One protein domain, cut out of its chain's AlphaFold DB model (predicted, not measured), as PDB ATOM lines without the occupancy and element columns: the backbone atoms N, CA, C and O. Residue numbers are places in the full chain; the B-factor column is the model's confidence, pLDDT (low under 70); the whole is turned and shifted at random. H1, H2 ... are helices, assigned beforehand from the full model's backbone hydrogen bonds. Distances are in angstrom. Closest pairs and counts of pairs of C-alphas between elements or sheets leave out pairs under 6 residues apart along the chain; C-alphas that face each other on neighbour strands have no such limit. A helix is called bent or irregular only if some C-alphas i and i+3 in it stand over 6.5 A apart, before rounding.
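What this domain is: This is residues 710 to 862 of the 974 residues of the protein "AAA_5 domain-containing protein" of Candidatus Falkowbacteria bacterium CG10_big_fil_rev_8_21_14_0_10_39_11 (UniProt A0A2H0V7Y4). Look for a compact body of mostly crossed helices, with H5 and the hairpin of H6 and H7 in its middle, the long H1 and H4 covering one side, and H8 on the side away from them. The short H2 and H3 with the loops round them make one end of the longest axis, and H9 with the unnamed residues 842 to 862 makes the other. The printed part has 153 residues with nine named helices, H1 to H9 in that order, and no named strand; the class is all helix. It is compact, with a radius of gyration of the C-alphas of 15.7 A and spans of 44 by 32 by 26 A.

How they stand to each other: Begin at H1, residues 710 to 729, whose Val 720 has its C-alpha 6.4 A from that of Leu 806 in H7, residues 796 to 808. This is their closest pair; they only just touch, with 3 pairs of C-alphas within 8 A, at a steep tilt of 45 degrees, opposite ways. H2, residues 736 to 739, is close to H1 but not clearly touching, at 7.5 A between C-alphas 723 and 739. H3, residues 750 to 753, only just touches H7, closest at C-alphas 753 and 798, 5.4 A. H4, residues 761 to 773, touches H5, residues 780 to 787, at a steep tilt of 58 degrees, closest at C-alphas 767 and 783, 6.1 A. H6, residues 789 to 794, forms a helical hairpin with H7 at a shallow tilt of 18 degrees, closest at C-alphas 792 and 799, 5.0 A. H8, residues 825 to 832, touches H7 at 71 degrees, only just about perpendicular, closest at C-alphas 796 and 832, 6.0 A. H9, residues 836 to 841, touches H5, closest at C-alphas 786 and 836, 6.7 A. H7 is the hub, touching H1, H3, H6 and H8. In H1, H5, H7 and H9 every O i to N i+4 pair is within hydrogen-bond range; H4 has 8 of 9, H8 2 of 4, and H6 0 of 2, with 1 of 3 O i to N i+3 pairs.

Where its parts are: Find C-alpha 710 at (8.987, -11.546, 19.220); from there H1 runs 28.0 A to C-alpha 729. H4 is 17.6 A long, H5 10.7 A and H7 18.1 A. H6 is irregular, with C-alphas 791 and 794 7.5 A apart, and H8 only just, with C-alphas 826 and 829 7.0 A apart. H9 ends at C-alpha 841, (-0.833, -7.779, -0.520).

The domain as a whole: The two C-alphas farthest apart are those of Gly 734 and Asp 851, 48.1 A. The printed part has no cut, and the link from H7 to H8 is long, 16 residues. Mean pLDDT of the printed part is 78.0; 41 residues are under 70, among them 741 to 748 and 840 to 861.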
ATOM      1  N   SER A 710      10.089 -10.600  19.457       89.25
ATOM      2  CA  SER A 710       8.987 -11.546  19.220       89.25
ATOM      3  C   SER A 710       8.650 -12.446  20.404       89.25
ATOM      4  O   SER A 710       7.482 -12.764  20.608       89.25
ATOM      5  N   ALA A 711       9.644 -12.870  21.189       89.06
ATOM      6  CA  ALA A 711       9.400 -13.710  22.364       89.06
ATOM      7  C   ALA A 711       8.503 -12.990  23.387       89.06
ATOM      8  O   ALA A 711       7.548 -13.568  23.904       89.06
ATOM      9  N   ASP A 712       8.744 -11.693  23.597       88.31
ATOM     10  CA  ASP A 712       7.924 -10.865  24.483       88.31
ATOM     11  C   ASP A 712       6.548 -10.583  23.862       88.31
ATOM     12  O   ASP A 712       5.544 -10.548  24.572       88.31
ATOM     13  N   GLN A 713       6.464 -10.449  22.534       90.06
ATOM     14  CA  GLN A 713       5.183 -10.341  21.830       90.06
ATOM     15  C   GLN A 713       4.337 -11.622  21.970       90.06
ATOM     16  O   GLN A 713       3.131 -11.536  22.198       90.06
ATOM     17  N   ILE A 714       4.953 -12.809  21.909       93.50
ATOM     18  CA  ILE A 714       4.282 -14.095  22.167       93.50
ATOM     19  C   ILE A 714       3.792 -14.167  23.617       93.50
ATOM     20  O   ILE A 714       2.671 -14.605  23.853       93.50
ATOM     21  N   MET A 715       4.583 -13.699  24.586       90.44
ATOM     22  CA  MET A 715       4.148 -13.625  25.986       90.44
ATOM     23  C   MET A 715       2.919 -12.721  26.150       90.44
ATOM     24  O   MET A 715       1.945 -13.108  26.789       90.44
ATOM     25  N   LYS A 716       2.913 -11.537  25.525       91.31
ATOM     26  CA  LYS A 716       1.739 -10.648  25.530       91.31
ATOM     27  C   LYS A 716       0.523 -11.314  24.890       91.31
ATOM     28  O   LYS A 716      -0.588 -11.172  25.396       91.31
ATOM     29  N   LEU A 717       0.724 -12.086  23.819       94.00
ATOM     30  CA  LEU A 717      -0.347 -12.856  23.191       94.00
ATOM     31  C   LEU A 717      -0.946 -13.888  24.151       94.00
ATOM     32  O   LEU A 717      -2.167 -14.004  24.206       94.00
ATOM     33  N   THR A 718      -0.127 -14.620  24.915       93.81
ATOM     34  CA  THR A 718      -0.642 -15.621  25.863       93.81
ATOM     35  C   THR A 718      -1.342 -14.992  27.062       93.81
ATOM     36  O   THR A 718      -2.331 -15.552  27.530       93.81
ATOM     37  N   VAL A 719      -0.911 -13.806  27.506       90.75
ATOM     38  CA  VAL A 719      -1.627 -13.015  28.521       90.75
ATOM     39  C   VAL A 719      -3.018 -12.630  28.015       90.75
ATOM     40  O   VAL A 719      -4.011 -12.937  28.669       90.75
ATOM     41  N   VAL A 720      -3.123 -12.033  26.822       91.38
ATOM     42  CA  VAL A 720      -4.436 -11.664  26.260       91.38
ATOM     43  C   VAL A 720      -5.290 -12.895  25.973       91.38
ATOM     44  O   VAL A 720      -6.489 -12.879  26.241       91.38
ATOM     45  N   ALA A 721      -4.694 -13.982  25.482       93.50
ATOM     46  CA  ALA A 721      -5.402 -15.241  25.290       93.50
ATOM     47  C   ALA A 721      -6.025 -15.737  26.597       93.50
ATOM     48  O   ALA A 721      -7.184 -16.145  26.587       93.50
ATOM     49  N   ARG A 722      -5.299 -15.636  27.717       91.69
ATOM     50  CA  ARG A 722      -5.817 -15.997  29.037       91.69
ATOM     51  C   ARG A 722      -6.956 -15.083  29.489       91.69
ATOM     52  O   ARG A 722      -7.938 -15.585  30.017       91.69
ATOM     53  N   LEU A 723      -6.885 -13.777  29.224       89.25
ATOM     54  CA  LEU A 723      -7.991 -12.854  29.517       89.25
ATOM     55  C   LEU A 723      -9.260 -13.208  28.726       89.25
ATOM     56  O   LEU A 723     -10.344 -13.260  29.295       89.25
ATOM     57  N   ILE A 724      -9.130 -13.508  27.429       89.75
ATOM     58  CA  ILE A 724     -10.254 -13.955  26.585       89.75
ATOM     59  C   ILE A 724     -10.832 -15.276  27.114       89.75
ATOM     60  O   ILE A 724     -12.045 -15.456  27.160       89.75
ATOM     61  N   GLN A 725      -9.961 -16.202  27.511       90.12
ATOM     62  CA  GLN A 725     -10.343 -17.491  28.080       90.12
ATOM     63  C   GLN A 725     -11.079 -17.344  29.418       90.12
ATOM     64  O   GLN A 725     -12.056 -18.053  29.619       90.12
ATOM     65  N   ASP A 726     -10.663 -16.415  30.285       87.62
ATOM     66  CA  ASP A 726     -11.323 -16.127  31.567       87.62
ATOM     67  C   ASP A 726     -12.746 -15.580  31.373       87.62
ATOM     68  O   ASP A 726     -13.658 -15.981  32.094       87.62
ATOM     69  N   VAL A 727     -12.955 -14.703  30.379       85.19
ATOM     70  CA  VAL A 727     -14.306 -14.248  29.993       85.19
ATOM     71  C   VAL A 727     -15.138 -15.445  29.550       85.19
ATOM     72  O   VAL A 727     -16.251 -15.641  30.022       85.19
ATOM     73  N   ASN A 728     -14.572 -16.301  28.696       82.00
ATOM     74  CA  ASN A 728     -15.288 -17.473  28.213       82.00
ATOM     75  C   ASN A 728     -15.467 -18.575  29.266       82.00
ATOM     76  O   ASN A 728     -16.291 -19.447  29.042       82.00
ATOM     77  N   SER A 729     -14.737 -18.587  30.385       79.25
ATOM     78  CA  SER A 729     -14.930 -19.542  31.490       79.25
ATOM     79  C   SER A 729     -15.751 -18.982  32.649       79.25
ATOM     80  O   SER A 729     -16.024 -19.711  33.602       79.25
ATOM     81  N   GLY A 730     -16.165 -17.711  32.575       76.44
ATOM     82  CA  GLY A 730     -16.832 -17.015  33.676       76.44
ATOM     83  C   GLY A 730     -15.921 -16.810  34.892       76.44
ATOM     84  O   GLY A 730     -16.387 -16.455  35.970       76.44
ATOM     85  N   MET A 731     -14.609 -17.023  34.737       74.25
ATOM     86  CA  MET A 731     -13.600 -16.859  35.786       74.25
ATOM     87  C   MET A 731     -12.907 -15.498  35.676       74.25
ATOM     88  O   MET A 731     -11.687 -15.390  35.837       74.25
ATOM     89  N   MET A 732     -13.672 -14.443  35.384       75.50
ATOM     90  CA  MET A 732     -13.160 -13.073  35.388       75.50
ATOM     91  C   MET A 732     -12.729 -12.710  36.811       75.50
ATOM     92  O   MET A 732     -13.548 -12.479  37.697       75.50
ATOM     93  N   SER A 733     -11.419 -12.699  37.040       60.16
ATOM     94  CA  SER A 733     -10.819 -12.423  38.345       60.16
ATOM     95  C   SER A 733      -9.983 -11.149  38.284       60.16
ATOM     96  O   SER A 733      -9.203 -10.976  37.348       60.16
ATOM     97  N   GLY A 734     -10.091 -10.288  39.297       66.06
ATOM     98  CA  GLY A 734      -9.331  -9.039  39.383       66.06
ATOM     99  C   GLY A 734     -10.138  -7.806  38.975       66.06
ATOM    100  O   GLY A 734     -11.347  -7.745  39.191       66.06
ATOM    101  N   ASP A 735      -9.455  -6.791  38.444       67.12
ATOM    102  CA  ASP A 735     -10.096  -5.536  38.057       67.12
ATOM    103  C   ASP A 735     -10.955  -5.724  36.797       67.12
ATOM    104  O   ASP A 735     -10.448  -5.909  35.691       67.12
ATOM    105  N   MET A 736     -12.277  -5.625  36.966       72.12
ATOM    106  CA  MET A 736     -13.252  -5.713  35.875       72.12
ATOM    107  C   MET A 736     -13.027  -4.667  34.776       72.12
ATOM    108  O   MET A 736     -13.518  -4.851  33.664       72.12
ATOM    109  N   SER A 737     -12.293  -3.581  35.044       70.69
ATOM    110  CA  SER A 737     -11.922  -2.593  34.024       70.69
ATOM    111  C   SER A 737     -11.098  -3.202  32.881       70.69
ATOM    112  O   SER A 737     -11.242  -2.776  31.738       70.69
ATOM    113  N   VAL A 738     -10.312  -4.249  33.163       71.31
ATOM    114  CA  VAL A 738      -9.456  -4.945  32.188       71.31
ATOM    115  C   VAL A 738     -10.281  -5.649  31.110       71.31
ATOM    116  O   VAL A 738      -9.843  -5.746  29.963       71.31
ATOM    117  N   TYR A 739     -11.481  -6.102  31.475       69.88
ATOM    118  CA  TYR A 739     -12.396  -6.851  30.616       69.88
ATOM    119  C   TYR A 739     -13.446  -5.963  29.939       69.88
ATOM    120  O   TYR A 739     -14.193  -6.432  29.087       69.88
ATOM    121  N   LYS A 740     -13.548  -4.681  30.306       70.25
ATOM    122  CA  LYS A 740     -14.573  -3.785  29.759       70.25
ATOM    123  C   LYS A 740     -14.136  -3.156  28.444       70.25
ATOM    124  O   LYS A 740     -13.013  -2.681  28.289       70.25
ATOM    125  N   MET A 741     -15.086  -3.081  27.519       67.69
ATOM    126  CA  MET A 741     -14.919  -2.382  26.254       67.69
ATOM    127  C   MET A 741     -14.920  -0.859  26.473       67.69
ATOM    128  O   MET A 741     -15.872  -0.305  27.024       67.69
ATOM    129  N   ILE A 742     -13.877  -0.156  26.025       61.81
ATOM    130  CA  ILE A 742     -13.833   1.313  26.059       61.81
ATOM    131  C   ILE A 742     -14.782   1.856  24.986       61.81
ATOM    132  O   ILE A 742     -14.661   1.505  23.814       61.81
ATOM    133  N   GLY A 743     -15.705   2.734  25.389       55.78
ATOM    134  CA  GLY A 743     -16.662   3.392  24.491       55.78
ATOM    135  C   GLY A 743     -17.984   2.646  24.287       55.78
ATOM    136  O   GLY A 743     -18.862   3.173  23.606       55.78
ATOM    137  N   ALA A 744     -18.160   1.464  24.888       52.59
ATOM    138  CA  ALA A 744     -19.471   0.836  25.035       52.59
ATOM    139  C   ALA A 744     -20.234   1.467  26.211       52.59
ATOM    140  O   ALA A 744     -19.624   1.918  27.185       52.59
ATOM    141  N   ASN A 745     -21.571   1.490  26.145       53.50
ATOM    142  CA  ASN A 745     -22.384   1.838  27.312       53.50
ATOM    143  C   ASN A 745     -21.993   0.906  28.470       53.50
ATOM    144  O   ASN A 745     -21.855  -0.304  28.279       53.50
ATOM    145  N   THR A 746     -21.802   1.473  29.661       52.03
ATOM    146  CA  THR A 746     -21.155   0.864  30.841       52.03
ATOM    147  C   THR A 746     -21.844  -0.384  31.419       52.03
ATOM    148  O   THR A 746     -21.391  -0.899  32.441       52.03
ATOM    149  N   GLU A 747     -22.909  -0.869  30.780       54.78
ATOM    150  CA  GLU A 747     -23.770  -1.978  31.216       54.78
ATOM    151  C   GLU A 747     -23.576  -3.288  30.432       54.78
ATOM    152  O   GLU A 747     -24.130  -4.302  30.837       54.78
ATOM    153  N   THR A 748     -22.795  -3.314  29.345       64.75
ATOM    154  CA  THR A 748     -22.664  -4.546  28.536       64.75
ATOM    155  C   THR A 748     -21.708  -5.539  29.208       64.75
ATOM    156  O   THR A 748     -20.542  -5.204  29.439       64.75
ATOM    157  N   ASN A 749     -22.183  -6.747  29.529       73.62
ATOM    158  CA  ASN A 749     -21.358  -7.799  30.129       73.62
ATOM    159  C   ASN A 749     -20.384  -8.368  29.067       73.62
ATOM    160  O   ASN A 749     -20.835  -8.742  27.983       73.62
ATOM    161  N   PRO A 750     -19.063  -8.460  29.335       77.06
ATOM    162  CA  PRO A 750     -18.097  -9.071  28.416       77.06
ATOM    163  C   PRO A 750     -18.478 -10.476  27.921       77.06
ATOM    164  O   PRO A 750     -18.170 -10.823  26.781       77.06
ATOM    165  N   GLU A 751     -19.182 -11.259  28.741       75.88
ATOM    166  CA  GLU A 751     -19.685 -12.592  28.376       75.88
ATOM    167  C   GLU A 751     -20.750 -12.545  27.270       75.88
ATOM    168  O   GLU A 751     -20.830 -13.449  26.443       75.88
ATOM    169  N   GLU A 752     -21.547 -11.475  27.204       75.38
ATOM    170  CA  GLU A 752     -22.569 -11.298  26.166       75.38
ATOM    171  C   GLU A 752     -21.956 -10.898  24.819       75.38
ATOM    172  O   GLU A 752     -22.516 -11.215  23.766       75.38
ATOM    173  N   LEU A 753     -20.799 -10.226  24.852       77.00
ATOM    174  CA  LEU A 753     -20.039  -9.815  23.669       77.00
ATOM    175  C   LEU A 753     -19.227 -10.975  23.075       77.00
ATOM    176  O   LEU A 753     -19.118 -11.090  21.853       77.00
ATOM    177  N   LEU A 754     -18.645 -11.826  23.927       77.56
ATOM    178  CA  LEU A 754     -17.760 -12.919  23.528       77.56
ATOM    179  C   LEU A 754     -18.504 -14.260  23.487       77.56
ATOM    180  O   LEU A 754     -18.409 -15.073  24.399       77.56
ATOM    181  N   GLN A 755     -19.236 -14.496  22.402       69.06
ATOM    182  CA  GLN A 755     -20.131 -15.654  22.300       69.06
ATOM    183  C   GLN A 755     -19.538 -16.876  21.575       69.06
ATOM    184  O   GLN A 755     -19.972 -17.995  21.833       69.06
ATOM    185  N   GLU A 756     -18.613 -16.700  20.621       69.75
ATOM    186  CA  GLU A 756     -18.124 -17.817  19.785       69.75
ATOM    187  C   GLU A 756     -16.596 -17.911  19.691       69.75
ATOM    188  O   GLU A 756     -16.054 -19.015  19.559       69.75
ATOM    189  N   ASN A 757     -15.871 -16.789  19.745       78.31
ATOM    190  CA  ASN A 757     -14.424 -16.796  19.557       78.31
ATOM    191  C   ASN A 757     -13.670 -16.911  20.876       78.31
ATOM    192  O   ASN A 757     -13.669 -16.013  21.707       78.31
ATOM    193  N   VAL A 758     -12.927 -18.005  21.015       84.69
ATOM    194  CA  VAL A 758     -12.030 -18.234  22.149       84.69
ATOM    195  C   VAL A 758     -10.615 -18.396  21.639       84.69
ATOM    196  O   VAL A 758     -10.361 -19.283  20.825       84.69
ATOM    197  N   LEU A 759      -9.649 -17.642  22.162       89.44
ATOM    198  CA  LEU A 759      -8.239 -17.778  21.788       89.44
ATOM    199  C   LEU A 759      -7.573 -18.977  22.493       89.44
ATOM    200  O   LEU A 759      -6.674 -18.824  23.312       89.44
ATOM    201  N   SER A 760      -8.046 -20.193  22.213       89.81
ATOM    202  CA  SER A 760      -7.501 -21.451  22.751       89.81
ATOM    203  C   SER A 760      -6.246 -21.930  22.004       89.81
ATOM    204  O   SER A 760      -5.877 -21.387  20.960       89.81
ATOM    205  N   LEU A 761      -5.620 -23.015  22.482       87.69
ATOM    206  CA  LEU A 761      -4.497 -23.677  21.798       87.69
ATOM    207  C   LEU A 761      -4.818 -24.058  20.344       87.69
ATOM    208  O   LEU A 761      -3.941 -23.982  19.487       87.69
ATOM    209  N   ARG A 762      -6.082 -24.399  20.042       85.69
ATOM    210  CA  ARG A 762      -6.547 -24.696  18.677       85.69
ATOM    211  C   ARG A 762      -6.371 -23.510  17.723       85.69
ATOM    212  O   ARG A 762      -6.240 -23.725  16.525       85.69
ATOM    213  N   HIS A 763      -6.375 -22.284  18.239       88.88
ATOM    214  CA  HIS A 763      -6.178 -21.063  17.458       88.88
ATOM    215  C   HIS A 763      -4.739 -20.555  17.544       88.88
ATOM    216  O   HIS A 763      -4.160 -20.205  16.519       88.88
ATOM    217  N   LEU A 764      -4.140 -20.570  18.738       91.56
ATOM    218  CA  LEU A 764      -2.770 -20.104  18.956       91.56
ATOM    219  C   LEU A 764      -1.734 -20.930  18.183       91.56
ATOM    220  O   LEU A 764      -0.831 -20.358  17.576       91.56
ATOM    221  N   ILE A 765      -1.872 -22.261  18.168       89.25
ATOM    222  CA  ILE A 765      -0.898 -23.143  17.509       89.25
ATOM    223  C   ILE A 765      -0.831 -22.871  15.996       89.25
ATOM    224  O   ILE A 765       0.279 -22.623  15.522       89.25
ATOM    225  N   PRO A 766      -1.952 -22.845  15.239       89.50
ATOM    226  CA  PRO A 766      -1.915 -22.489  13.822       89.50
ATOM    227  C   PRO A 766      -1.318 -21.108  13.549       89.50
ATOM    228  O   PRO A 766      -0.475 -20.993  12.670       89.50
ATOM    229  N   ILE A 767      -1.670 -20.081  14.338       92.31
ATOM    230  CA  ILE A 767      -1.129 -18.717  14.170       92.31
ATOM    231  C   ILE A 767       0.403 -18.730  14.209       92.31
ATOM    232  O   ILE A 767       1.061 -18.168  13.335       92.31
ATOM    233  N   ILE A 768       0.971 -19.389  15.218       92.19
ATOM    234  CA  ILE A 768       2.418 -19.446  15.425       92.19
ATOM    235  C   ILE A 768       3.101 -20.373  14.408       92.19
ATOM    236  O   ILE A 768       4.204 -20.067  13.950       92.19
ATOM    237  N   GLN A 769       2.467 -21.489  14.028       89.06
ATOM    238  CA  GLN A 769       3.002 -22.396  13.008       89.06
ATOM    239  C   GLN A 769       3.048 -21.744  11.633       89.06
ATOM    240  O   GLN A 769       4.107 -21.767  11.015       89.06
ATOM    241  N   GLU A 770       1.961 -21.122  11.181       90.06
ATOM    242  CA  GLU A 770       1.922 -20.450   9.881       90.06
ATOM    243  C   GLU A 770       2.951 -19.313   9.827       90.06
ATOM    244  O   GLU A 770       3.717 -19.203   8.866       90.06
ATOM    245  N   TRP A 771       3.082 -18.543  10.913       91.00
ATOM    246  CA  TRP A 771       4.107 -17.505  11.019       91.00
ATOM    247  C   TRP A 771       5.541 -18.053  10.899       91.00
ATOM    248  O   TRP A 771       6.382 -17.464  10.208       91.00
ATOM    249  N   LYS A 772       5.819 -19.205  11.526       89.50
ATOM    250  CA  LYS A 772       7.107 -19.912  11.428       89.50
ATOM    251  C   LYS A 772       7.342 -20.492  10.032       89.50
ATOM    252  O   LYS A 772       8.439 -20.359   9.496       89.50
ATOM    253  N   GLU A 773       6.336 -21.135   9.444       88.62
ATOM    254  CA  GLU A 773       6.408 -21.815   8.144       88.62
ATOM    255  C   GLU A 773       6.635 -20.836   6.990       88.62
ATOM    256  O   GLU A 773       7.386 -21.133   6.057       88.62
ATOM    257  N   GLU A 774       6.078 -19.628   7.080       86.44
ATOM    258  CA  GLU A 774       6.385 -18.562   6.130       86.44
ATOM    259  C   GLU A 774       7.805 -17.996   6.302       86.44
ATOM    260  O   GLU A 774       8.306 -17.315   5.400       86.44
ATOM    261  N   GLY A 775       8.491 -18.316   7.403       86.00
ATOM    262  CA  GLY A 775       9.826 -17.825   7.733       86.00
ATOM    263  C   GLY A 775       9.801 -16.405   8.292       86.00
ATOM    264  O   GLY A 775      10.643 -15.594   7.912       86.00
ATOM    265  N   PHE A 776       8.802 -16.097   9.126       88.62
ATOM    266  CA  PHE A 776       8.636 -14.811   9.811       88.62
ATOM    267  C   PHE A 776       8.600 -13.594   8.878       88.62
ATOM    268  O   PHE A 776       9.055 -12.511   9.231       88.62
ATOM    269  N   ARG A 777       8.050 -13.750   7.667       82.81
ATOM    270  CA  ARG A 777       8.034 -12.697   6.628       82.81
ATOM    271  C   ARG A 777       7.369 -11.390   7.053       82.81
ATOM    272  O   ARG A 777       7.627 -10.367   6.436       82.81
ATOM    273  N   ARG A 778       6.461 -11.443   8.027       84.00
ATOM    274  CA  ARG A 778       5.635 -10.320   8.491       84.00
ATOM    275  C   ARG A 778       5.551 -10.323  10.009       84.00
ATOM    276  O   ARG A 778       5.940 -11.311  10.636       84.00
ATOM    277  N   SER A 779       5.050  -9.236  10.595       87.75
ATOM    278  CA  SER A 779       4.903  -9.165  12.050       87.75
ATOM    279  C   SER A 779       3.807 -10.112  12.536       87.75
ATOM    280  O   SER A 779       2.855 -10.409  11.811       87.75
ATOM    281  N   LEU A 780       3.928 -10.569  13.783       91.06
ATOM    282  CA  LEU A 780       2.935 -11.443  14.407       91.06
ATOM    283  C   LEU A 780       1.538 -10.794  14.448       91.06
ATOM    284  O   LEU A 780       0.538 -11.501  14.355       91.06
ATOM    285  N   ASP A 781       1.458  -9.458  14.509       91.31
ATOM    286  CA  ASP A 781       0.203  -8.699  14.441       91.31
ATOM    287  C   ASP A 781      -0.634  -9.076  13.213       91.31
ATOM    288  O   ASP A 781      -1.837  -9.307  13.326       91.31
ATOM    289  N   ASP A 782      -0.009  -9.183  12.038       88.06
ATOM    290  CA  ASP A 782      -0.733  -9.470  10.801       88.06
ATOM    291  C   ASP A 782      -1.388 -10.864  10.849       88.06
ATOM    292  O   ASP A 782      -2.538 -11.025  10.433       88.06
ATOM    293  N   TYR A 783      -0.699 -11.855  11.427       90.56
ATOM    294  CA  TYR A 783      -1.214 -13.219  11.590       90.56
ATOM    295  C   TYR A 783      -2.311 -13.292  12.650       90.56
ATOM    296  O   TYR A 783      -3.350 -13.912  12.413       90.56
ATOM    297  N   VAL A 784      -2.132 -12.627  13.796       92.38
ATOM    298  CA  VAL A 784      -3.161 -12.561  14.846       92.38
ATOM    299  C   VAL A 784      -4.433 -11.912  14.296       92.38
ATOM    300  O   VAL A 784      -5.530 -12.433  14.497       92.38
ATOM    301  N   PHE A 785      -4.321 -10.822  13.534       90.25
ATOM    302  CA  PHE A 785      -5.494 -10.212  12.917       90.25
ATOM    303  C   PHE A 785      -6.152 -11.149  11.898       90.25
ATOM    304  O   PHE A 785      -7.363 -11.359  11.945       90.25
ATOM    305  N   MET A 786      -5.373 -11.717  10.973       85.75
ATOM    306  CA  MET A 786      -5.894 -12.523   9.866       85.75
ATOM    307  C   MET A 786      -6.567 -13.815  10.337       85.75
ATOM    308  O   MET A 786      -7.657 -14.148   9.871       85.75
ATOM    309  N   HIS A 787      -5.932 -14.539  11.257       86.31
ATOM    310  CA  HIS A 787      -6.391 -15.859  11.682       86.31
ATOM    311  C   HIS A 787      -7.310 -15.832  12.894       86.31
ATOM    312  O   HIS A 787      -7.950 -16.846  13.155       86.31
ATOM    313  N   TYR A 788      -7.390 -14.721  13.625       89.44
ATOM    314  CA  TYR A 788      -8.236 -14.632  14.809       89.44
ATOM    315  C   TYR A 788      -9.257 -13.501  14.695       89.44
ATOM    316  O   TYR A 788     -10.431 -13.777  14.463       89.44
ATOM    317  N   VAL A 789      -8.827 -12.236  14.739       88.44
ATOM    318  CA  VAL A 789      -9.747 -11.078  14.783       88.44
ATOM    319  C   VAL A 789     -10.677 -11.020  13.565       88.44
ATOM    320  O   VAL A 789     -11.876 -10.786  13.690       88.44
ATOM    321  N   ALA A 790     -10.154 -11.278  12.366       84.00
ATOM    322  CA  ALA A 790     -10.923 -11.209  11.128       84.00
ATOM    323  C   ALA A 790     -11.965 -12.335  10.978       84.00
ATOM    324  O   ALA A 790     -12.831 -12.225  10.104       84.00
ATOM    325  N   ARG A 791     -11.918 -13.399  11.796       81.00
ATOM    326  CA  ARG A 791     -12.938 -14.465  11.784       81.00
ATOM    327  C   ARG A 791     -14.267 -13.983  12.360       81.00
ATOM    328  O   ARG A 791     -15.319 -14.386  11.872       81.00
ATOM    329  N   SER A 792     -14.226 -13.041  13.297       79.62
ATOM    330  CA  SER A 792     -15.403 -12.449  13.942       79.62
ATOM    331  C   SER A 792     -16.110 -11.392  13.085       79.62
ATOM    332  O   SER A 792     -16.993 -10.702  13.573       79.62
ATOM    333  N   LYS A 793     -15.785 -11.253  11.790       71.12
ATOM    334  CA  LYS A 793     -16.428 -10.270  10.889       71.12
ATOM    335  C   LYS A 793     -17.952 -10.393  10.809       71.12
ATOM    336  O   LYS A 793     -18.620  -9.404  10.526       71.12
ATOM    337  N   ALA A 794     -18.495 -11.587  11.047       68.88
ATOM    338  CA  ALA A 794     -19.939 -11.808  11.110       68.88
ATOM    339  C   ALA A 794     -20.603 -11.137  12.332       68.88
ATOM    340  O   ALA A 794     -21.815 -10.938  12.326       68.88
ATOM    341  N   ARG A 795     -19.819 -10.767  13.355       79.88
ATOM    342  CA  ARG A 795     -20.249 -10.155  14.620       79.88
ATOM    343  C   ARG A 795     -19.377  -8.927  14.927       79.88
ATOM    344  O   ARG A 795     -18.373  -9.032  15.630       79.88
ATOM    345  N   PRO A 796     -19.731  -7.750  14.381       83.25
ATOM    346  CA  PRO A 796     -18.903  -6.545  14.468       83.25
ATOM    347  C   PRO A 796     -18.529  -6.114  15.892       83.25
ATOM    348  O   PRO A 796     -17.414  -5.640  16.101       83.25
ATOM    349  N   GLU A 797     -19.432  -6.284  16.859       82.25
ATOM    350  CA  GLU A 797     -19.192  -5.933  18.266       82.25
ATOM    351  C   GLU A 797     -18.146  -6.852  18.913       82.25
ATOM    352  O   GLU A 797     -17.202  -6.362  19.531       82.25
ATOM    353  N   GLU A 798     -18.234  -8.164  18.672       85.00
ATOM    354  CA  GLU A 798     -17.244  -9.154  19.115       85.00
ATOM    355  C   GLU A 798     -15.866  -8.882  18.486       85.00
ATOM    356  O   GLU A 798     -14.850  -8.860  19.179       85.00
ATOM    357  N   MET A 799     -15.821  -8.596  17.179       86.44
ATOM    358  CA  MET A 799     -14.578  -8.234  16.485       86.44
ATOM    359  C   MET A 799     -13.921  -6.993  17.096       86.44
ATOM    360  O   MET A 799     -12.703  -6.961  17.283       86.44
ATOM    361  N   LEU A 800     -14.717  -5.962  17.387       86.19
ATOM    362  CA  LEU A 800     -14.231  -4.713  17.957       86.19
ATOM    363  C   LEU A 800     -13.724  -4.912  19.389       86.19
ATOM    364  O   LEU A 800     -12.653  -4.409  19.724       86.19
ATOM    365  N   TYR A 801     -14.448  -5.692  20.194       86.88
ATOM    366  CA  TYR A 801     -14.039  -6.067  21.543       86.88
ATOM    367  C   TYR A 801     -12.696  -6.817  21.542       86.88
ATOM    368  O   TYR A 801     -11.757  -6.412  22.228       86.88
ATOM    369  N   LEU A 802     -12.553  -7.844  20.696       89.38
ATOM    370  CA  LEU A 802     -11.307  -8.605  20.552       89.38
ATOM    371  C   LEU A 802     -10.135  -7.731  20.091       89.38
ATOM    372  O   LEU A 802      -9.032  -7.837  20.630       89.38
ATOM    373  N   TYR A 803     -10.366  -6.864  19.102       90.25
ATOM    374  CA  TYR A 803      -9.349  -5.942  18.599       90.25
ATOM    375  C   TYR A 803      -8.872  -4.981  19.695       90.25
ATOM    376  O   TYR A 803      -7.669  -4.780  19.862       90.25
ATOM    377  N   GLN A 804      -9.806  -4.421  20.465       88.00
ATOM    378  CA  GLN A 804      -9.504  -3.497  21.551       88.00
ATOM    379  C   GLN A 804      -8.732  -4.175  22.686       88.00
ATOM    380  O   GLN A 804      -7.728  -3.632  23.145       88.00
ATOM    381  N   LEU A 805      -9.134  -5.382  23.094       88.88
ATOM    382  CA  LEU A 805      -8.427  -6.142  24.124       88.88
ATOM    383  C   LEU A 805      -6.978  -6.442  23.697       88.88
ATOM    384  O   LEU A 805      -6.039  -6.215  24.461       88.88
ATOM    385  N   LEU A 806      -6.778  -6.875  22.449       91.69
ATOM    386  CA  LEU A 806      -5.450  -7.127  21.881       91.69
ATOM    387  C   LEU A 806      -4.595  -5.855  21.792       91.69
ATOM    388  O   LEU A 806      -3.404  -5.908  22.099       91.69
ATOM    389  N   GLN A 807      -5.179  -4.717  21.413       90.69
ATOM    390  CA  GLN A 807      -4.437  -3.463  21.283       90.69
ATOM    391  C   GLN A 807      -4.086  -2.836  22.637       90.69
ATOM    392  O   GLN A 807      -2.976  -2.338  22.816       90.69
ATOM    393  N   ILE A 808      -5.002  -2.868  23.607       86.31
ATOM    394  CA  ILE A 808      -4.808  -2.228  24.914       86.31
ATOM    395  C   ILE A 808      -3.981  -3.111  25.845       86.31
ATOM    396  O   ILE A 808      -2.984  -2.638  26.387       86.31
ATOM    397  N   GLN A 809      -4.369  -4.378  26.012       85.12
ATOM    398  CA  GLN A 809      -3.723  -5.289  26.964       85.12
ATOM    399  C   GLN A 809      -2.504  -5.981  26.348       85.12
ATOM    400  O   GLN A 809      -1.475  -6.149  26.996       85.12
ATOM    401  N   GLY A 810      -2.593  -6.359  25.071       86.25
ATOM    402  CA  GLY A 810      -1.525  -7.079  24.373       86.25
ATOM    403  C   GLY A 810      -0.528  -6.191  23.637       86.25
ATOM    404  O   GLY A 810       0.491  -6.699  23.171       86.25
ATOM    405  N   GLN A 811      -0.802  -4.885  23.519       89.12
ATOM    406  CA  GLN A 811      -0.018  -3.938  22.715       89.12
ATOM    407  C   GLN A 811       0.143  -4.377  21.246       89.12
ATOM    408  O   GLN A 811       1.140  -4.054  20.597       89.12
ATOM    409  N   PHE A 812      -0.827  -5.128  20.724       91.25
ATOM    410  CA  PHE A 812      -0.896  -5.485  19.309       91.25
ATOM    411  C   PHE A 812      -1.456  -4.327  18.485       91.25
ATOM    412  O   PHE A 812      -2.097  -3.422  19.007       91.25
ATOM    413  N   PHE A 813      -1.254  -4.374  17.172       91.19
ATOM    414  CA  PHE A 813      -1.839  -3.411  16.234       91.19
ATOM    415  C   PHE A 813      -1.428  -1.956  16.525       91.19
ATOM    416  O   PHE A 813      -2.285  -1.092  16.723       91.19
ATOM    417  N   PRO A 814      -0.123  -1.647  16.577       88.44
ATOM    418  CA  PRO A 814       0.321  -0.325  16.988       88.44
ATOM    419  C   PRO A 814      -0.014   0.719  15.902       88.44
ATOM    420  O   PRO A 814       0.136   0.481  14.698       88.44
ATOM    421  N   THR A 815      -0.544   1.868  16.322       85.88
ATOM    422  CA  THR A 815      -1.140   2.879  15.427       85.88
ATOM    423  C   THR A 815      -0.117   3.534  14.498       85.88
ATOM    424  O   THR A 815      -0.436   3.892  13.366       85.88
ATOM    425  N   ASP A 816       1.131   3.640  14.949       82.94
ATOM    426  CA  ASP A 816       2.286   4.103  14.172       82.94
ATOM    427  C   ASP A 816       2.599   3.198  12.963       82.94
ATOM    428  O   ASP A 816       3.109   3.677  11.952       82.94
ATOM    429  N   LYS A 817       2.212   1.915  13.007       79.56
ATOM    430  CA  LYS A 817       2.332   0.954  11.894       79.56
ATOM    431  C   LYS A 817       1.069   0.863  11.024       79.56
ATOM    432  O   LYS A 817       0.841  -0.147  10.349       79.56
ATOM    433  N   GLY A 818       0.230   1.901  11.037       78.00
ATOM    434  CA  GLY A 818      -0.940   2.025  10.159       78.00
ATOM    435  C   GLY A 818      -2.134   1.144  10.548       78.00
ATOM    436  O   GLY A 818      -2.964   0.808   9.696       78.00
ATOM    437  N   TRP A 819      -2.210   0.735  11.815       85.88
ATOM    438  CA  TRP A 819      -3.373   0.055  12.383       85.88
ATOM    439  C   TRP A 819      -4.393   1.067  12.941       85.88
ATOM    440  O   TRP A 819      -3.983   2.098  13.475       85.88
ATOM    441  N   PRO A 820      -5.714   0.807  12.845       87.00
ATOM    442  CA  PRO A 820      -6.730   1.675  13.444       87.00
ATOM    443  C   PRO A 820      -6.610   1.798  14.974       87.00
ATOM    444  O   PRO A 820      -6.265   0.833  15.656       87.00
ATOM    445  N   ASP A 821      -6.948   2.963  15.526       86.56
ATOM    446  CA  ASP A 821      -6.966   3.191  16.978       86.56
ATOM    447  C   ASP A 821      -8.314   2.778  17.590       86.56
ATOM    448  O   ASP A 821      -9.343   3.372  17.270       86.56
ATOM    449  N   SER A 822      -8.308   1.784  18.481       82.75
ATOM    450  CA  SER A 822      -9.490   1.283  19.199       82.75
ATOM    451  C   SER A 822      -9.943   2.156  20.367       82.75
ATOM    452  O   SER A 822     -11.015   1.913  20.917       82.75
ATOM    453  N   ARG A 823      -9.153   3.158  20.774       79.00
ATOM    454  CA  ARG A 823      -9.534   4.097  21.842       79.00
ATOM    455  C   ARG A 823     -10.451   5.208  21.340       79.00
ATOM    456  O   ARG A 823     -11.091   5.879  22.144       79.00
ATOM    457  N   ASN A 824     -10.515   5.406  20.025       79.06
ATOM    458  CA  ASN A 824     -11.379   6.395  19.401       79.06
ATOM    459  C   ASN A 824     -12.657   5.731  18.862       79.06
ATOM    460  O   ASN A 824     -12.598   4.927  17.932       79.06
ATOM    461  N   ALA A 825     -13.815   6.115  19.410       67.56
ATOM    462  CA  ALA A 825     -15.120   5.581  19.015       67.56
ATOM    463  C   ALA A 825     -15.433   5.784  17.518       67.56
ATOM    464  O   ALA A 825     -16.077   4.942  16.886       67.56
ATOM    465  N   ASP A 826     -14.911   6.852  16.906       67.81
ATOM    466  CA  ASP A 826     -15.098   7.129  15.476       67.81
ATOM    467  C   ASP A 826     -14.350   6.126  14.575       67.81
ATOM    468  O   ASP A 826     -14.713   5.919  13.411       67.81
ATOM    469  N   SER A 827     -13.346   5.428  15.117       71.38
ATOM    470  CA  SER A 827     -12.573   4.407  14.408       71.38
ATOM    471  C   SER A 827     -13.288   3.058  14.312       71.38
ATOM    472  O   SER A 827     -12.834   2.202  13.550       71.38
ATOM    473  N   HIS A 828     -14.415   2.838  15.000       76.44
ATOM    474  CA  HIS A 828     -15.114   1.543  15.015       76.44
ATOM    475  C   HIS A 828     -15.475   1.054  13.603       76.44
ATOM    476  O   HIS A 828     -15.208  -0.095  13.243       76.44
ATOM    477  N   LYS A 829     -15.989   1.950  12.748       74.56
ATOM    478  CA  LYS A 829     -16.296   1.634  11.339       74.56
ATOM    479  C   LYS A 829     -15.046   1.263  10.539       74.56
ATOM    480  O   LYS A 829     -15.113   0.404   9.664       74.56
ATOM    481  N   SER A 830     -13.912   1.894  10.846       77.00
ATOM    482  CA  SER A 830     -12.637   1.605  10.186       77.00
ATOM    483  C   SER A 830     -12.049   0.253  10.600       77.00
ATOM    484  O   SER A 830     -11.443  -0.404   9.760       77.00
ATOM    485  N   ILE A 831     -12.287  -0.191  11.843       79.94
ATOM    486  CA  ILE A 831     -11.853  -1.497  12.366       79.94
ATOM    487  C   ILE A 831     -12.676  -2.623  11.737       79.94
ATOM    488  O   ILE A 831     -12.112  -3.551  11.160       79.94
ATOM    489  N   VAL A 832     -14.007  -2.516  11.771       78.06
ATOM    490  CA  VAL A 832     -14.913  -3.529  11.196       78.06
ATOM    491  C   VAL A 832     -14.717  -3.643   9.679       78.06
ATOM    492  O   VAL A 832     -14.694  -4.739   9.121       78.06
ATOM    493  N   GLY A 833     -14.518  -2.507   9.005       73.12
ATOM    494  CA  GLY A 833     -14.205  -2.448   7.578       73.12
ATOM    495  C   GLY A 833     -12.741  -2.736   7.230       73.12
ATOM    496  O   GLY A 833     -12.389  -2.673   6.048       73.12
ATOM    497  N   TYR A 834     -11.874  -3.022   8.210       78.38
ATOM    498  CA  TYR A 834     -10.441  -3.141   7.966       78.38
ATOM    499  C   TYR A 834     -10.128  -4.348   7.080       78.38
ATOM    500  O   TYR A 834     -10.502  -5.497   7.350       78.38
ATOM    501  N   ASN A 835      -9.400  -4.081   5.998       72.56
ATOM    502  CA  ASN A 835      -9.020  -5.095   5.034       72.56
ATOM    503  C   ASN A 835      -7.532  -5.423   5.143       72.56
ATOM    504  O   ASN A 835      -6.689  -4.795   4.497       72.56
ATOM    505  N   ILE A 836      -7.228  -6.458   5.923       73.75
ATOM    506  CA  ILE A 836      -5.857  -6.940   6.103       73.75
ATOM    507  C   ILE A 836      -5.217  -7.396   4.786       73.75
ATOM    508  O   ILE A 836      -4.034  -7.159   4.575       73.75
ATOM    509  N   VAL A 837      -5.999  -7.938   3.843       66.81
ATOM    510  CA  VAL A 837      -5.502  -8.379   2.526       66.81
ATOM    511  C   VAL A 837      -4.984  -7.189   1.717       66.81
ATOM    512  O   VAL A 837      -3.939  -7.283   1.071       66.81
ATOM    513  N   ARG A 838      -5.658  -6.038   1.813       66.19
ATOM    514  CA  ARG A 838      -5.205  -4.793   1.181       66.19
ATOM    515  C   ARG A 838      -3.898  -4.300   1.791       66.19
ATOM    516  O   ARG A 838      -2.999  -3.921   1.045       66.19
ATOM    517  N   LYS A 839      -3.769  -4.350   3.120       70.31
ATOM    518  CA  LYS A 839      -2.535  -3.984   3.832       70.31
ATOM    519  C   LYS A 839      -1.360  -4.893   3.443       70.31
ATOM    520  O   LYS A 839      -0.289  -4.401   3.098       70.31
ATOM    521  N   MET A 840      -1.598  -6.204   3.467       67.62
ATOM    522  CA  MET A 840      -0.606  -7.263   3.273       67.62
ATOM    523  C   MET A 840      -0.163  -7.440   1.820       67.62
ATOM    524  O   MET A 840       1.007  -7.687   1.557       67.62
ATOM    525  N   TYR A 841      -1.094  -7.383   0.868       66.81
ATOM    526  CA  TYR A 841      -0.833  -7.779  -0.520       66.81
ATOM    527  C   TYR A 841      -1.051  -6.647  -1.528       66.81
ATOM    528  O   TYR A 841      -0.823  -6.854  -2.721       66.81
ATOM    529  N   GLY A 842      -1.508  -5.470  -1.085       62.25
ATOM    530  CA  GLY A 842      -1.888  -4.382  -1.992       62.25
ATOM    531  C   GLY A 842      -3.080  -4.746  -2.887       62.25
ATOM    532  O   GLY A 842      -3.229  -4.191  -3.973       62.25
ATOM    533  N   VAL A 843      -3.892  -5.723  -2.463       60.66
ATOM    534  CA  VAL A 843      -5.048  -6.234  -3.211       60.66
ATOM    535  C   VAL A 843      -6.324  -5.804  -2.506       60.66
ATOM    536  O   VAL A 843      -6.544  -6.151  -1.345       60.66
ATOM    537  N   ASP A 844      -7.192  -5.087  -3.210       55.75
ATOM    538  CA  ASP A 844      -8.548  -4.850  -2.728       55.75
ATOM    539  C   ASP A 844      -9.386  -6.123  -2.923       55.75
ATOM    540  O   ASP A 844      -9.629  -6.569  -4.046       55.75
ATOM    541  N   SER A 845      -9.818  -6.737  -1.819       53.22
ATOM    542  CA  SER A 845     -10.571  -7.997  -1.848       53.22
ATOM    543  C   SER A 845     -11.965  -7.871  -2.470       53.22
ATOM    544  O   SER A 845     -12.544  -8.892  -2.831       53.22
ATOM    545  N   LEU A 846     -12.520  -6.659  -2.587       52.88
ATOM    546  CA  LEU A 846     -13.831  -6.429  -3.207       52.88
ATOM    547  C   LEU A 846     -13.737  -6.296  -4.730       52.88
ATOM    548  O   LEU A 846     -14.684  -6.632  -5.437       52.88
ATOM    549  N   THR A 847     -12.605  -5.815  -5.245       57.56
ATOM    550  CA  THR A 847     -12.434  -5.508  -6.675       57.56
ATOM    551  C   THR A 847     -11.407  -6.404  -7.371       57.56
ATOM    552  O   THR A 847     -11.342  -6.419  -8.600       57.56
ATOM    553  N   GLY A 848     -10.601  -7.153  -6.611       57.66
ATOM    554  CA  GLY A 848      -9.533  -8.022  -7.111       57.66
ATOM    555  C   GLY A 848      -8.378  -7.269  -7.782       57.66
ATOM    556  O   GLY A 848      -7.508  -7.895  -8.391       57.66
ATOM    557  N   ARG A 849      -8.368  -5.933  -7.715       55.03
ATOM    558  CA  ARG A 849      -7.355  -5.091  -8.352       55.03
ATOM    559  C   ARG A 849      -6.115  -4.962  -7.461       55.03
ATOM    560  O   ARG A 849      -6.196  -4.928  -6.235       55.03
ATOM    561  N   LYS A 850      -4.950  -4.952  -8.120       54.88
ATOM    562  CA  LYS A 850      -3.621  -4.642  -7.560       54.88
ATOM    563  C   LYS A 850      -3.273  -3.195  -7.897       54.88
ATOM    564  O   LYS A 850      -2.396  -2.928  -8.713       54.88
ATOM    565  N   ASP A 851      -4.048  -2.268  -7.370       51.53
ATOM    566  CA  ASP A 851      -3.990  -0.839  -7.673       51.53
ATOM    567  C   ASP A 851      -3.269  -0.021  -6.589       51.53
ATOM    568  O   ASP A 851      -3.087   1.184  -6.753       51.53
ATOM    569  N   VAL A 852      -2.772  -0.661  -5.521       54.50
ATOM    570  CA  VAL A 852      -2.003   0.004  -4.458       54.50
ATOM    571  C   VAL A 852      -0.756  -0.815  -4.110       54.50
ATOM    572  O   VAL A 852      -0.821  -2.035  -3.978       54.50
ATOM    573  N   LYS A 853       0.400  -0.153  -3.959       48.88
ATOM    574  CA  LYS A 853       1.628  -0.783  -3.444       48.88
ATOM    575  C   LYS A 853       1.336  -1.309  -2.031       48.88
ATOM    576  O   LYS A 853       0.764  -0.569  -1.232       48.88
ATOM    577  N   ALA A 854       1.675  -2.570  -1.739       54.19
ATOM    578  CA  ALA A 854       1.531  -3.112  -0.387       54.19
ATOM    579  C   ALA A 854       2.212  -2.164   0.617       54.19
ATOM    580  O   ALA A 854       3.302  -1.661   0.342       54.19
ATOM    581  N   ILE A 855       1.529  -1.870   1.728       55.09
ATOM    582  CA  ILE A 855       2.005  -0.904   2.736       55.09
ATOM    583  C   ILE A 855       3.162  -1.511   3.541       55.09
ATOM    584  O   ILE A 855       4.026  -0.791   4.030       55.09
ATOM    585  N   VAL A 856       3.188  -2.840   3.651       57.12
ATOM    586  CA  VAL A 856       4.228  -3.599   4.344       57.12
ATOM    587  C   VAL A 856       5.269  -4.044   3.317       57.12
ATOM    588  O   VAL A 856       4.936  -4.751   2.365       57.12
ATOM    589  N   GLU A 857       6.519  -3.608   3.476       54.19
ATOM    590  CA  GLU A 857       7.635  -4.150   2.698       54.19
ATOM    591  C   GLU A 857       7.846  -5.623   3.087       54.19
ATOM    592  O   GLU A 857       7.904  -5.940   4.272       54.19
ATOM    593  N   ASP A 858       7.983  -6.526   2.106       57.69
ATOM    594  CA  ASP A 858       8.312  -7.954   2.309       57.69
ATOM    595  C   ASP A 858       9.781  -8.144   2.780       57.69
ATOM    596  O   ASP A 858      10.508  -9.032   2.318       57.69
ATOM    597  N   GLY A 859      10.263  -7.273   3.666       57.00
ATOM    598  CA  GLY A 859      11.565  -7.383   4.301       57.00
ATOM    599  C   GLY A 859      11.495  -8.425   5.406       57.00
ATOM    600  O   GLY A 859      10.738  -8.264   6.359       57.00
ATOM    601  N   ARG A 860      12.288  -9.497   5.295       61.44
ATOM    602  CA  ARG A 860      12.469 -10.422   6.420       61.44
ATOM    603  C   ARG A 860      13.056  -9.619   7.585       61.44
ATOM    604  O   ARG A 860      14.146  -9.072   7.406       61.44
ATOM    605  N   PRO A 861      12.372  -9.517   8.735       68.62
ATOM    606  CA  PRO A 861      12.959  -8.875   9.897       68.62
ATOM    607  C   PRO A 861      14.242  -9.618  10.291       68.62
ATOM    608  O   PRO A 861      14.378 -10.820  10.042       68.62
ATOM    609  N   ALA A 862      15.201  -8.898  10.870       73.44
ATOM    610  CA  ALA A 862      16.419  -9.516  11.370       73.44
ATOM    611  C   ALA A 862      16.050 -10.527  12.465       73.44
ATOM    612  O   ALA A 862      15.422 -10.176  13.468       73.44
TER     613      ALA A 862